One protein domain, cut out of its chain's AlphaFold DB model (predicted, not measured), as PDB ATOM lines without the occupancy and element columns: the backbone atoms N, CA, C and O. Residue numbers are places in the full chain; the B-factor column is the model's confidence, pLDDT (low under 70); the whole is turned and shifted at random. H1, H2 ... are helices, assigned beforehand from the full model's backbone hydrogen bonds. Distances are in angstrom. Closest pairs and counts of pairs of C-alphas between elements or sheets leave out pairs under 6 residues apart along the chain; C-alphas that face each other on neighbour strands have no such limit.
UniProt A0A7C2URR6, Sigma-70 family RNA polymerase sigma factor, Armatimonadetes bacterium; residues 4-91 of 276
ATOM      1  N   ASN A   4      30.159  46.062 -57.611       67.31
ATOM      2  CA  ASN A   4      31.129  45.131 -57.022       67.31
ATOM      3  C   ASN A   4      31.940  44.379 -58.083       67.31
ATOM      4  O   ASN A   4      33.148  44.219 -57.917       67.31
ATOM      5  N   ASP A   5      31.315  43.994 -59.199       79.50
ATOM      6  CA  ASP A   5      32.004  43.262 -60.269       79.50
ATOM      7  C   ASP A   5      33.134  44.084 -60.904       79.50
ATOM      8  O   ASP A   5      34.188  43.538 -61.218       79.50
ATOM      9  N   GLY A   6      32.975  45.409 -61.012       87.81
ATOM     10  CA  GLY A   6      34.021  46.293 -61.537       87.81
ATOM     11  C   GLY A   6      35.275  46.320 -60.658       87.81
ATOM     12  O   GLY A   6      36.394  46.254 -61.169       87.81
ATOM     13  N   TYR A   7      35.105  46.355 -59.334       87.38
ATOM     14  CA  TYR A   7      36.226  46.317 -58.391       87.38
ATOM     15  C   TYR A   7      36.886  44.940 -58.324       87.38
ATOM     16  O   TYR A   7      38.113  44.857 -58.255       87.38
ATOM     17  N   VAL A   8      36.095  43.866 -58.399       87.56
ATOM     18  CA  VAL A   8      36.603  42.489 -58.472       87.56
ATOM     19  C   VAL A   8      37.442  42.303 -59.737       87.56
ATOM     20  O   VAL A   8      38.592  41.873 -59.654       87.56
ATOM     21  N   GLU A   9      36.934  42.711 -60.903       90.38
ATOM     22  CA  GLU A   9      37.698  42.672 -62.154       90.38
ATOM     23  C   GLU A   9      38.970  43.521 -62.087       90.38
ATOM     24  O   GLU A   9      40.029  43.092 -62.556       90.38
ATOM     25  N   TRP A  10      38.892  44.717 -61.500       92.06
ATOM     26  CA  TRP A  10      40.051  45.588 -61.323       92.06
ATOM     27  C   TRP A  10      41.129  44.928 -60.452       92.06
ATOM     28  O   TRP A  10      42.304  44.930 -60.832       92.06
ATOM     29  N   LEU A  11      40.742  44.310 -59.330       89.19
ATOM     30  CA  LEU A  11      41.651  43.572 -58.450       89.19
ATOM     31  C   LEU A  11      42.302  42.394 -59.180       89.19
ATOM     32  O   LEU A  11      43.526  42.250 -59.147       89.19
ATOM     33  N   MET A  12      41.505  41.593 -59.891       90.06
ATOM     34  CA  MET A  12      41.996  40.457 -60.671       90.06
ATOM     35  C   MET A  12      43.003  40.899 -61.738       90.06
ATOM     36  O   MET A  12      44.092  40.335 -61.831       90.06
ATOM     37  N   ARG A  13      42.685  41.941 -62.519       89.81
ATOM     38  CA  ARG A  13      43.577  42.452 -63.575       89.81
ATOM     39  C   ARG A  13      44.856  43.061 -63.011       89.81
ATOM     40  O   ARG A  13      45.920  42.882 -63.596       89.81
ATOM     41  N   ARG A  14      44.765  43.792 -61.898       89.81
ATOM     42  CA  ARG A  14      45.904  44.541 -61.352       89.81
ATOM     43  C   ARG A  14      46.845  43.691 -60.505       89.81
ATOM     44  O   ARG A  14      48.047  43.938 -60.527       89.81
ATOM     45  N   TYR A  15      46.315  42.717 -59.772       86.06
ATOM     46  CA  TYR A  15      47.091  41.897 -58.838       86.06
ATOM     47  C   TYR A  15      47.215  40.432 -59.263       86.06
ATOM     48  O   TYR A  15      47.894  39.666 -58.584       86.06
ATOM     49  N   GLY A  16      46.594  40.030 -60.378       77.81
ATOM     50  CA  GLY A  16      46.682  38.664 -60.904       77.81
ATOM     51  C   GLY A  16      46.035  37.609 -60.001       77.81
ATOM     52  O   GLY A  16      46.358  36.424 -60.106       77.81
ATOM     53  N   VAL A  17      45.152  38.034 -59.096       84.62
ATOM     54  CA  VAL A  17      44.452  37.164 -58.144       84.62
ATOM     55  C   VAL A  17      43.260  36.467 -58.804       84.62
ATOM     56  O   VAL A  17      42.768  36.913 -59.845       84.62
ATOM     57  N   CYS A  18      42.807  35.342 -58.239       88.06
ATOM     58  CA  CYS A  18      41.581  34.704 -58.720       88.06
ATOM     59  C   CYS A  18      40.344  35.497 -58.265       88.06
ATOM     60  O   CYS A  18      40.448  36.433 -57.472       88.06
ATOM     61  N   ARG A  19      39.163  35.135 -58.779       87.44
ATOM     62  CA  ARG A  19      37.919  35.832 -58.431       87.44
ATOM     63  C   ARG A  19      37.596  35.739 -56.936       87.44
ATOM     64  O   ARG A  19      37.282  36.764 -56.349       87.44
ATOM     65  N   ALA A  20      37.734  34.556 -56.338       89.00
ATOM     66  CA  ALA A  20      37.490  34.357 -54.906       89.00
ATOM     67  C   ALA A  20      38.421  35.232 -54.050       89.00
ATOM     68  O   ALA A  20      37.951  36.009 -53.231       89.00
ATOM     69  N   ASP A  21      39.726  35.221 -54.346       88.00
ATOM     70  CA  ASP A  21      40.709  36.083 -53.675       88.00
ATOM     71  C   ASP A  21      40.344  37.581 -53.802       88.00
ATOM     72  O   ASP A  21      40.518  38.363 -52.868       88.00
ATOM     73  N   ALA A  22      39.849  38.012 -54.968       89.50
ATOM     74  CA  ALA A  22      39.422  39.394 -55.188       89.50
ATOM     75  C   ALA A  22      38.149  39.756 -54.402       89.50
ATOM     76  O   ALA A  22      38.056  40.869 -53.879       89.50
ATOM     77  N   GLU A  23      37.188  38.838 -54.304       91.00
ATOM     78  CA  GLU A  23      35.980  38.994 -53.486       91.00
ATOM     79  C   GLU A  23      36.332  39.074 -51.992       91.00
ATOM     80  O   GLU A  23      35.851  39.980 -51.309       91.00
ATOM     81  N   ASP A  24      37.263  38.245 -51.514       91.50
ATOM     82  CA  ASP A  24      37.764  38.285 -50.135       91.50
ATOM     83  C   ASP A  24      38.447  39.623 -49.813       91.50
ATOM     84  O   ASP A  24      38.199  40.233 -48.769       91.50
ATOM     85  N   ILE A  25      39.289  40.129 -50.724       92.81
ATOM     86  CA  ILE A  25      39.942  41.438 -50.567       92.81
ATOM     87  C   ILE A  25      38.898  42.561 -50.530       92.81
ATOM     88  O   ILE A  25      39.018  43.485 -49.715       92.81
ATOM     89  N   LEU A  26      37.875  42.504 -51.388       92.38
ATOM     90  CA  LEU A  26      36.782  43.476 -51.392       92.38
ATOM     91  C   LEU A  26      36.005  43.428 -50.071       92.38
ATOM     92  O   LEU A  26      35.799  44.470 -49.447       92.38
ATOM     93  N   GLN A  27      35.645  42.236 -49.598       91.31
ATOM     94  CA  GLN A  27      34.934  42.055 -48.338       91.31
ATOM     95  C   GLN A  27      35.758  42.556 -47.145       91.31
ATOM     96  O   GLN A  27      35.250  43.323 -46.329       91.31
ATOM     97  N   ALA A  28      37.048  42.218 -47.071       92.12
ATOM     98  CA  ALA A  28      37.950  42.713 -46.031       92.12
ATOM     99  C   ALA A  28      38.111  44.244 -46.067       92.12
ATOM    100  O   ALA A  28      38.282  44.887 -45.027       92.12
ATOM    101  N   SER A  29      38.047  44.846 -47.258       92.81
ATOM    102  CA  SER A  29      38.082  46.302 -47.426       92.81
ATOM    103  C   SER A  29      36.806  46.958 -46.903       92.81
ATOM    104  O   SER A  29      36.888  47.917 -46.139       92.81
ATOM    105  N   LEU A  30      35.637  46.417 -47.252       91.38
ATOM    106  CA  LEU A  30      34.347  46.914 -46.767       91.38
ATOM    107  C   LEU A  30      34.222  46.758 -45.249       91.38
ATOM    108  O   LEU A  30      33.871  47.716 -44.570       91.38
ATOM    109  N   LEU A  31      34.597  45.597 -44.703       92.56
ATOM    110  CA  LEU A  31      34.616  45.364 -43.257       92.56
ATOM    111  C   LEU A  31      35.509  46.371 -42.533       92.56
ATOM    112  O   LEU A  31      35.133  46.871 -41.475       92.56
ATOM    113  N   ARG A  32      36.668  46.711 -43.108       92.19
ATOM    114  CA  ARG A  32      37.557  47.723 -42.533       92.19
ATOM    115  C   ARG A  32      36.910  49.108 -42.512       92.19
ATOM    116  O   ARG A  32      36.986  49.782 -41.489       92.19
ATOM    117  N   LEU A  33      36.279  49.519 -43.611       91.31
ATOM    118  CA  LEU A  33      35.598  50.814 -43.704       91.31
ATOM    119  C   LEU A  33      34.429  50.909 -42.718       91.31
ATOM    120  O   LEU A  33      34.315  51.899 -42.001       91.31
ATOM    121  N   VAL A  34      33.609  49.857 -42.637       92.69
ATOM    122  CA  VAL A  34      32.500  49.758 -41.678       92.69
ATOM    123  C   VAL A  34      33.023  49.836 -40.247       92.69
ATOM    124  O   VAL A  34      32.546  50.649 -39.462       92.69
ATOM    125  N   HIS A  35      34.047  49.048 -39.916       93.00
ATOM    126  CA  HIS A  35      34.655  49.055 -38.590       93.00
ATOM    127  C   HIS A  35      35.183  50.447 -38.207       93.00
ATOM    128  O   HIS A  35      34.899  50.941 -37.115       93.00
ATOM    129  N   ASP A  36      35.923  51.103 -39.103       92.56
ATOM    130  CA  ASP A  36      36.499  52.426 -38.845       92.56
ATOM    131  C   ASP A  36      35.417  53.522 -38.726       92.56
ATOM    132  O   ASP A  36      35.620  54.506 -38.009       92.56
ATOM    133  N   TYR A  37      34.268  53.353 -39.392       92.44
ATOM    134  CA  TYR A  37      33.100  54.224 -39.245       92.44
ATOM    135  C   TYR A  37      32.397  54.009 -37.900       92.44
ATOM    136  O   TYR A  37      32.245  54.962 -37.136       92.44
ATOM    137  N   CYS A  38      32.049  52.766 -37.555       93.19
ATOM    138  CA  CYS A  38      31.399  52.431 -36.285       93.19
ATOM    139  C   CYS A  38      32.262  52.808 -35.071       93.19
ATOM    140  O   CYS A  38      31.738  53.229 -34.047       93.19
ATOM    141  N   ALA A  39      33.592  52.743 -35.184       94.75
ATOM    142  CA  ALA A  39      34.492  53.203 -34.126       94.75
ATOM    143  C   ALA A  39      34.380  54.716 -33.843       94.75
ATOM    144  O   ALA A  39      34.651  55.157 -32.728       94.75
ATOM    145  N   LYS A  40      33.998  55.520 -34.845       95.25
ATOM    146  CA  LYS A  40      33.781  56.973 -34.714       95.25
ATOM    147  C   LYS A  40      32.326  57.324 -34.410       95.25
ATOM    148  O   LYS A  40      32.065  58.383 -33.845       95.25
ATOM    149  N   HIS A  41      31.407  56.440 -34.784       93.62
ATOM    150  CA  HIS A  41      29.964  56.592 -34.643       93.62
ATOM    151  C   HIS A  41      29.388  55.328 -33.980       93.62
ATOM    152  O   HIS A  41      28.804  54.490 -34.666       93.62
ATOM    153  N   PRO A  42      29.588  55.151 -32.661       91.94
ATOM    154  CA  PRO A  42      29.229  53.912 -31.965       91.94
ATOM    155  C   PRO A  42      27.721  53.639 -31.942       91.94
ATOM    156  O   PRO A  42      27.319  52.480 -31.911       91.94
ATOM    157  N   ASP A  43      26.900  54.689 -32.014       94.44
ATOM    158  CA  ASP A  43      25.436  54.595 -32.022       94.44
ATOM    159  C   ASP A  43      24.843  54.539 -33.443       94.44
ATOM    160  O   ASP A  43      23.628  54.652 -33.612       94.44
ATOM    161  N   ALA A  44      25.689  54.396 -34.474       91.88
ATOM    162  CA  ALA A  44      25.236  54.415 -35.858       91.88
ATOM    163  C   ALA A  44      24.299  53.244 -36.171       91.88
ATOM    164  O   ALA A  44      24.594  52.086 -35.862       91.88
ATOM    165  N   ASN A  45      23.188  53.540 -36.843       92.44
ATOM    166  CA  ASN A  45      22.256  52.516 -37.316       92.44
ATOM    167  C   ASN A  45      22.574  52.062 -38.754       92.44
ATOM    168  O   ASN A  45      23.384  52.659 -39.463       92.44
ATOM    169  N   GLU A  46      21.917  50.990 -39.205       90.56
ATOM    170  CA  GLU A  46      22.135  50.404 -40.537       90.56
ATOM    171  C   GLU A  46      21.903  51.410 -41.678       90.56
ATOM    172  O   GLU A  46      22.667  51.446 -42.641       90.56
ATOM    173  N   THR A  47      20.900  52.283 -41.548       92.75
ATOM    174  CA  THR A  47      20.579  53.325 -42.537       92.75
ATOM    175  C   THR A  47      21.711  54.337 -42.694       92.75
ATOM    176  O   THR A  47      22.042  54.736 -43.811       92.75
ATOM    177  N   GLU A  48      22.316  54.750 -41.582       90.88
ATOM    178  CA  GLU A  48      23.442  55.687 -41.568       90.88
ATOM    179  C   GLU A  48      24.704  55.049 -42.152       90.88
ATOM    180  O   GLU A  48      25.417  55.683 -42.932       90.88
ATOM    181  N   LEU A  49      24.940  53.770 -41.848       89.31
ATOM    182  CA  LEU A  49      26.047  53.011 -42.421       89.31
ATOM    183  C   LEU A  49      25.891  52.843 -43.938       89.31
ATOM    184  O   LEU A  49      26.852  53.035 -44.684       89.31
ATOM    185  N   GLN A  50      24.684  52.523 -44.403       89.38
ATOM    186  CA  GLN A  50      24.394  52.404 -45.828       89.38
ATOM    187  C   GLN A  50      24.600  53.746 -46.543       89.38
ATOM    188  O   GLN A  50      25.281  53.795 -47.565       89.38
ATOM    189  N   ALA A  51      24.114  54.851 -45.962       91.19
ATOM    190  CA  ALA A  51      24.336  56.193 -46.498       91.19
ATOM    191  C   ALA A  51      25.830  56.565 -46.555       91.19
ATOM    192  O   ALA A  51      26.283  57.179 -47.523       91.19
ATOM    193  N   TYR A  52      26.616  56.167 -45.551       90.19
ATOM    194  CA  TYR A  52      28.070  56.332 -45.561       90.19
ATOM    195  C   TYR A  52      28.733  55.555 -46.706       90.19
ATOM    196  O   TYR A  52      29.559  56.115 -47.427       90.19
ATOM    197  N   LEU A  53      28.360  54.289 -46.910       87.56
ATOM    198  CA  LEU A  53      28.909  53.469 -47.992       87.56
ATOM    199  C   LEU A  53      28.506  53.992 -49.379       87.56
ATOM    200  O   LEU A  53      29.331  53.985 -50.291       87.56
ATOM    201  N   ASP A  54      27.280  54.496 -49.528       87.75
ATOM    202  CA  ASP A  54      26.781  55.053 -50.792       87.75
ATOM    203  C   ASP A  54      27.408  56.416 -51.133       87.75
ATOM    204  O   ASP A  54      27.519  56.775 -52.305       87.75
ATOM    205  N   THR A  55      27.851  57.174 -50.125       88.94
ATOM    206  CA  THR A  55      28.528  58.474 -50.295       88.94
ATOM    207  C   THR A  55      30.051  58.375 -50.227       88.94
ATOM    208  O   THR A  55      30.748  59.395 -50.264       88.94
ATOM    209  N   LEU A  56      30.590  57.156 -50.145       87.44
ATOM    210  CA  LEU A  56      32.014  56.926 -49.977       87.44
ATOM    211  C   LEU A  56      32.783  57.416 -51.216       87.44
ATOM    212  O   LEU A  56      32.509  56.962 -52.330       87.44
ATOM    213  N   PRO A  57      33.778  58.311 -51.061       88.25
ATOM    214  CA  PRO A  57      34.558  58.762 -52.202       88.25
ATOM    215  C   PRO A  57      35.296  57.588 -52.848       88.25
ATOM    216  O   PRO A  57      35.981  56.827 -52.160       88.25
ATOM    217  N   GLU A  58      35.233  57.484 -54.176       84.00
ATOM    218  CA  GLU A  58      35.837  56.373 -54.929       84.00
ATOM    219  C   GLU A  58      37.331  56.200 -54.596       84.00
ATOM    220  O   GLU A  58      37.826  55.090 -54.410       84.00
ATOM    221  N   GLY A  59      38.049  57.314 -54.406       87.06
ATOM    222  CA  GLY A  59      39.459  57.312 -54.011       87.06
ATOM    223  C   GLY A  59      39.737  56.646 -52.656       87.06
ATOM    224  O   GLY A  59      40.774  56.001 -52.509       87.06
ATOM    225  N   VAL A  60      38.821  56.748 -51.687       89.06
ATOM    226  CA  VAL A  60      38.954  56.097 -50.370       89.06
ATOM    227  C   VAL A  60      38.797  54.585 -50.514       89.06
ATOM    228  O   VAL A  60      39.599  53.821 -49.966       89.06
ATOM    229  N   LEU A  61      37.813  54.144 -51.303       88.38
ATOM    230  CA  LEU A  61      37.608  52.727 -51.586       88.38
ATOM    231  C   LEU A  61      38.816  52.134 -52.322       88.38
ATOM    232  O   LEU A  61      39.360  51.126 -51.876       88.38
ATOM    233  N   TYR A  62      39.312  52.792 -53.377       89.25
ATOM    234  CA  TYR A  62      40.501  52.332 -54.104       89.25
ATOM    235  C   TYR A  62      41.743  52.234 -53.226       89.25
ATOM    236  O   TYR A  62      42.482  51.256 -53.329       89.25
ATOM    237  N   GLN A  63      42.003  53.228 -52.374       92.50
ATOM    238  CA  GLN A  63      43.155  53.190 -51.471       92.50
ATOM    239  C   GLN A  63      43.051  52.026 -50.485       92.50
ATOM    240  O   GLN A  63      44.042  51.334 -50.244       92.50
ATOM    241  N   THR A  64      41.849  51.771 -49.968       92.56
ATOM    242  CA  THR A  64      41.597  50.661 -49.042       92.56
ATOM    243  C   THR A  64      41.779  49.314 -49.738       92.56
ATOM    244  O   THR A  64      42.526  48.471 -49.240       92.56
ATOM    245  N   LEU A  65      41.197  49.143 -50.931       92.88
ATOM    246  CA  LEU A  65      41.367  47.948 -51.765       92.88
ATOM    247  C   LEU A  65      42.838  47.709 -52.108       92.88
ATOM    248  O   LEU A  65      43.343  46.598 -51.967       92.88
ATOM    249  N   HIS A  66      43.548  48.763 -52.516       92.69
ATOM    250  CA  HIS A  66      44.972  48.703 -52.818       92.69
ATOM    251  C   HIS A  66      45.780  48.235 -51.605       92.69
ATOM    252  O   HIS A  66      46.630  47.349 -51.722       92.69
ATOM    253  N   TRP A  67      45.522  48.821 -50.434       95.00
ATOM    254  CA  TRP A  67      46.220  48.473 -49.203       95.00
ATOM    255  C   TRP A  67      45.948  47.025 -48.780       95.00
ATOM    256  O   TRP A  67      46.899  46.298 -48.475       95.00
ATOM    257  N   GLN A  68      44.688  46.580 -48.830       93.94
ATOM    258  CA  GLN A  68      44.312  45.204 -48.501       93.94
ATOM    259  C   GLN A  68      44.924  44.197 -49.477       93.94
ATOM    260  O   GLN A  68      45.526  43.218 -49.036       93.94
ATOM    261  N   ALA A  69      44.893  44.469 -50.784       92.56
ATOM    262  CA  ALA A  69      45.540  43.621 -51.784       92.56
ATOM    263  C   ALA A  69      47.054  43.493 -51.535       92.56
ATOM    264  O   ALA A  69      47.614  42.396 -51.535       92.56
ATOM    265  N   CYS A  70      47.731  44.609 -51.244       92.81
ATOM    266  CA  CYS A  70      49.159  44.618 -50.923       92.81
ATOM    267  C   CYS A  70      49.485  43.900 -49.599       92.81
ATOM    268  O   CYS A  70      50.570  43.330 -49.457       92.81
ATOM    269  N   ASN A  71      48.603  43.950 -48.598       92.81
ATOM    270  CA  ASN A  71      48.754  43.175 -47.364       92.81
ATOM    271  C   ASN A  71      48.583  41.681 -47.618       92.81
ATOM    272  O   ASN A  71      49.409  40.892 -47.162       92.81
ATOM    273  N   TRP A  72      47.546  41.313 -48.364       90.88
ATOM    274  CA  TRP A  72      47.245  39.931 -48.700       90.88
ATOM    275  C   TRP A  72      48.398  39.285 -49.473       90.88
ATOM    276  O   TRP A  72      48.903  38.245 -49.060       90.88
ATOM    277  N   LEU A  73      48.924  39.962 -50.503       87.19
ATOM    278  CA  LEU A  73      50.076  39.472 -51.270       87.19
ATOM    279  C   LEU A  73      51.307  39.256 -50.385       87.19
ATOM    280  O   LEU A  73      52.009  38.256 -50.523       87.19
ATOM    281  N   ARG A  74      51.554  40.165 -49.435       91.06
ATOM    282  CA  ARG A  74      52.636  40.003 -48.455       91.06
ATOM    283  C   ARG A  74      52.378  38.848 -47.490       91.06
ATOM    284  O   ARG A  74      53.334  38.177 -47.113       91.06
ATOM    285  N   SER A  75      51.133  38.607 -47.075       87.88
ATOM    286  CA  SER A  75      50.791  37.440 -46.250       87.88
ATOM    287  C   SER A  75      51.058  36.146 -47.000       87.88
ATOM    288  O   SER A  75      51.833  35.324 -46.523       87.88
ATOM    289  N   ARG A  76      50.546  36.041 -48.226       85.19
ATOM    290  CA  ARG A  76      50.739  34.876 -49.086       85.19
ATOM    291  C   ARG A  76      52.215  34.602 -49.360       85.19
ATOM    292  O   ARG A  76      52.655  33.459 -49.292       85.19
ATOM    293  N   GLN A  77      53.006  35.647 -49.602       85.75
ATOM    294  CA  GLN A  77      54.452  35.506 -49.758       85.75
ATOM    295  C   GLN A  77      55.113  34.964 -48.483       85.75
ATOM    296  O   GLN A  77      55.975  34.093 -48.572       85.75
ATOM    297  N   ARG A  78      54.715  35.449 -47.299       89.38
ATOM    298  CA  ARG A  78      55.237  34.945 -46.017       89.38
ATOM    299  C   ARG A  78      54.876  33.480 -45.802       89.38
ATOM    300  O   ARG A  78      55.741  32.720 -45.388       89.38
ATOM    301  N   GLU A  79      53.647  33.082 -46.113       84.75
ATOM    302  CA  GLU A  79      53.195  31.688 -46.027       84.75
ATOM    303  C   GLU A  79      53.984  30.780 -46.971       84.75
ATOM    304  O   GLU A  79      54.487  29.746 -46.543       84.75
ATOM    305  N   GLN A  80      54.192  31.198 -48.223       81.94
ATOM    306  CA  GLN A  80      55.022  30.462 -49.182       81.94
ATOM    307  C   GLN A  80      56.473  30.332 -48.711       81.94
ATOM    308  O   GLN A  80      57.058  29.258 -48.808       81.94
ATOM    309  N   THR A  81      57.061  31.405 -48.175       83.88
ATOM    310  CA  THR A  81      58.415  31.358 -47.606       83.88
ATOM    311  C   THR A  81      58.485  30.437 -46.391       83.88
ATOM    312  O   THR A  81      59.450  29.689 -46.252       83.88
ATOM    313  N   MET A  82      57.465  30.449 -45.532       84.94
ATOM    314  CA  MET A  82      57.402  29.578 -44.360       84.94
ATOM    315  C   MET A  82      57.261  28.106 -44.767       84.94
ATOM    316  O   MET A  82      57.993  27.270 -44.250       84.94
ATOM    317  N   MET A  83      56.401  27.802 -45.743       80.25
ATOM    318  CA  MET A  83      56.262  26.469 -46.343       80.25
ATOM    319  C   MET A  83      57.572  25.988 -46.970       80.25
ATOM    320  O   MET A  83      57.994  24.869 -46.705       80.25
ATOM    321  N   ALA A  84      58.253  26.835 -47.745       77.88
ATOM    322  CA  ALA A  84      59.542  26.488 -48.339       77.88
ATOM    323  C   ALA A  84      60.608  26.204 -47.267       77.88
ATOM    324  O   ALA A  84      61.353  25.235 -47.380       77.88
ATOM    325  N   CYS A  85      60.651  27.014 -46.205       81.81
ATOM    326  CA  CYS A  85      61.549  26.800 -45.073       81.81
ATOM    327  C   CYS A  85      61.227  25.491 -44.341       81.81
ATOM    328  O   CYS A  85      62.133  24.714 -44.051       81.81
ATOM    329  N   TRP A  86      59.943  25.212 -44.112       78.50
ATOM    330  CA  TRP A  86      59.483  23.974 -43.491       78.50
ATOM    331  C   TRP A  86      59.859  22.743 -44.330       78.50
ATOM    332  O   TRP A  86      60.460  21.811 -43.808       78.50
ATOM    333  N   MET A  87      59.618  22.774 -45.645       78.31
ATOM    334  CA  MET A  87      60.029  21.708 -46.568       78.31
ATOM    335  C   MET A  87      61.549  21.511 -46.602       78.31
ATOM    336  O   MET A  87      62.022  20.384 -46.700       78.31
ATOM    337  N   GLN A  88      62.330  22.590 -46.501       76.06
ATOM    338  CA  GLN A  88      63.790  22.506 -46.460       76.06
ATOM    339  C   GLN A  88      64.299  21.911 -45.140       76.06
ATOM    340  O   GLN A  88      65.263  21.150 -45.141       76.06
ATOM    341  N   GLN A  89      63.662  22.249 -44.017       71.44
ATOM    342  CA  GLN A  89      63.994  21.699 -42.702       71.44
ATOM    343  C   GLN A  89      63.528  20.254 -42.535       71.44
ATOM    344  O   GLN A  89      64.034  19.547 -41.669       71.44
ATOM    345  N   HIS A  90      62.524  19.833 -43.297       63.00
ATOM    346  CA  HIS A  90      61.964  18.487 -43.272       63.00
ATOM    347  C   HIS A  90      62.187  17.821 -44.625       63.00
ATOM    348  O   HIS A  90      61.260  17.258 -45.204       63.00
ATOM    349  N   SER A  91      63.416  17.899 -45.147       57.06
ATOM    350  CA  SER A  91      63.801  17.075 -46.283       57.06
ATOM    351  C   SER A  91      63.581  15.623 -45.873       57.06
ATOM    352  O   SER A  91      64.327  15.107 -45.037       57.06
TER     353      SER A  91
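AT A GLANCE: This is residues 4 to 91 of the 276 residues of the protein "Sigma-70 family RNA polymerase sigma factor" of Armatimonadetes bacterium (UniProt A0A7C2URR6). A long helix, H4, runs out of a small helical body as a straight arm; within the body H2 crosses the first half of H4, and H1 packs across the early part of H2. H3, a short helix near the later part of H2, sits at the far end of the body from the arm, and residues 74 to 91 stick out. The printed part has 88 residues with four named helices, H1, H2, H3 and H4 in chain order, and no named strand; its class is all helix. It is loose, with a radius of gyration of the C-alphas of 16.7 A, and elongated, spanning 56 by 29 by 18 A.

IN THESE COORDINATES: H1, residues 4 to 15, begins with C-alpha 4 at (31.129, 45.131, -57.022) and is 16.4 A long. H2, residues 19 to 38, is 28.4 A long. H3 holds residues 46 to 54. H4, residues 58 to 89, is 46.3 A long and ends with C-alpha 89 at (63.994, 21.699, -42.702).

HOW THE PARTS SIT: H1 touches H2 with residues 7 to 12 alone, opposite ways at a steep tilt of 66 degrees; the closest C-alphas, of Val 8 and Ala 22, are 5.3 A apart. H1 and H4 only just touch, with 3 pairs of C-alphas within 8 A, the closest being Tyr 15 and Ala 69 at 7.4 A. H2 touches H4 with residues 25 to 29 alone, at a steep tilt of 59 degrees, opposite ways; the closest C-alphas, of Ser 29 and Leu 65, are 5.7 A apart. The packing is mostly crossed, the touching helices standing at steep tilts. H3 is close to H2 but not clearly touching, with C-alphas of Val 34 and Leu 49 closest at 7.3 A. H3 is apart from H1 and H4. In H1, H2, H3 and H4 every O i to N i+4 pair is within hydrogen-bond range.

THE WHOLE: The C-alphas farthest apart, of Thr 47 and Ser 91, are 56.5 A apart. The printed part has no cut and no long link. Residue 4 and residues 90 to 91 have pLDDT under 70.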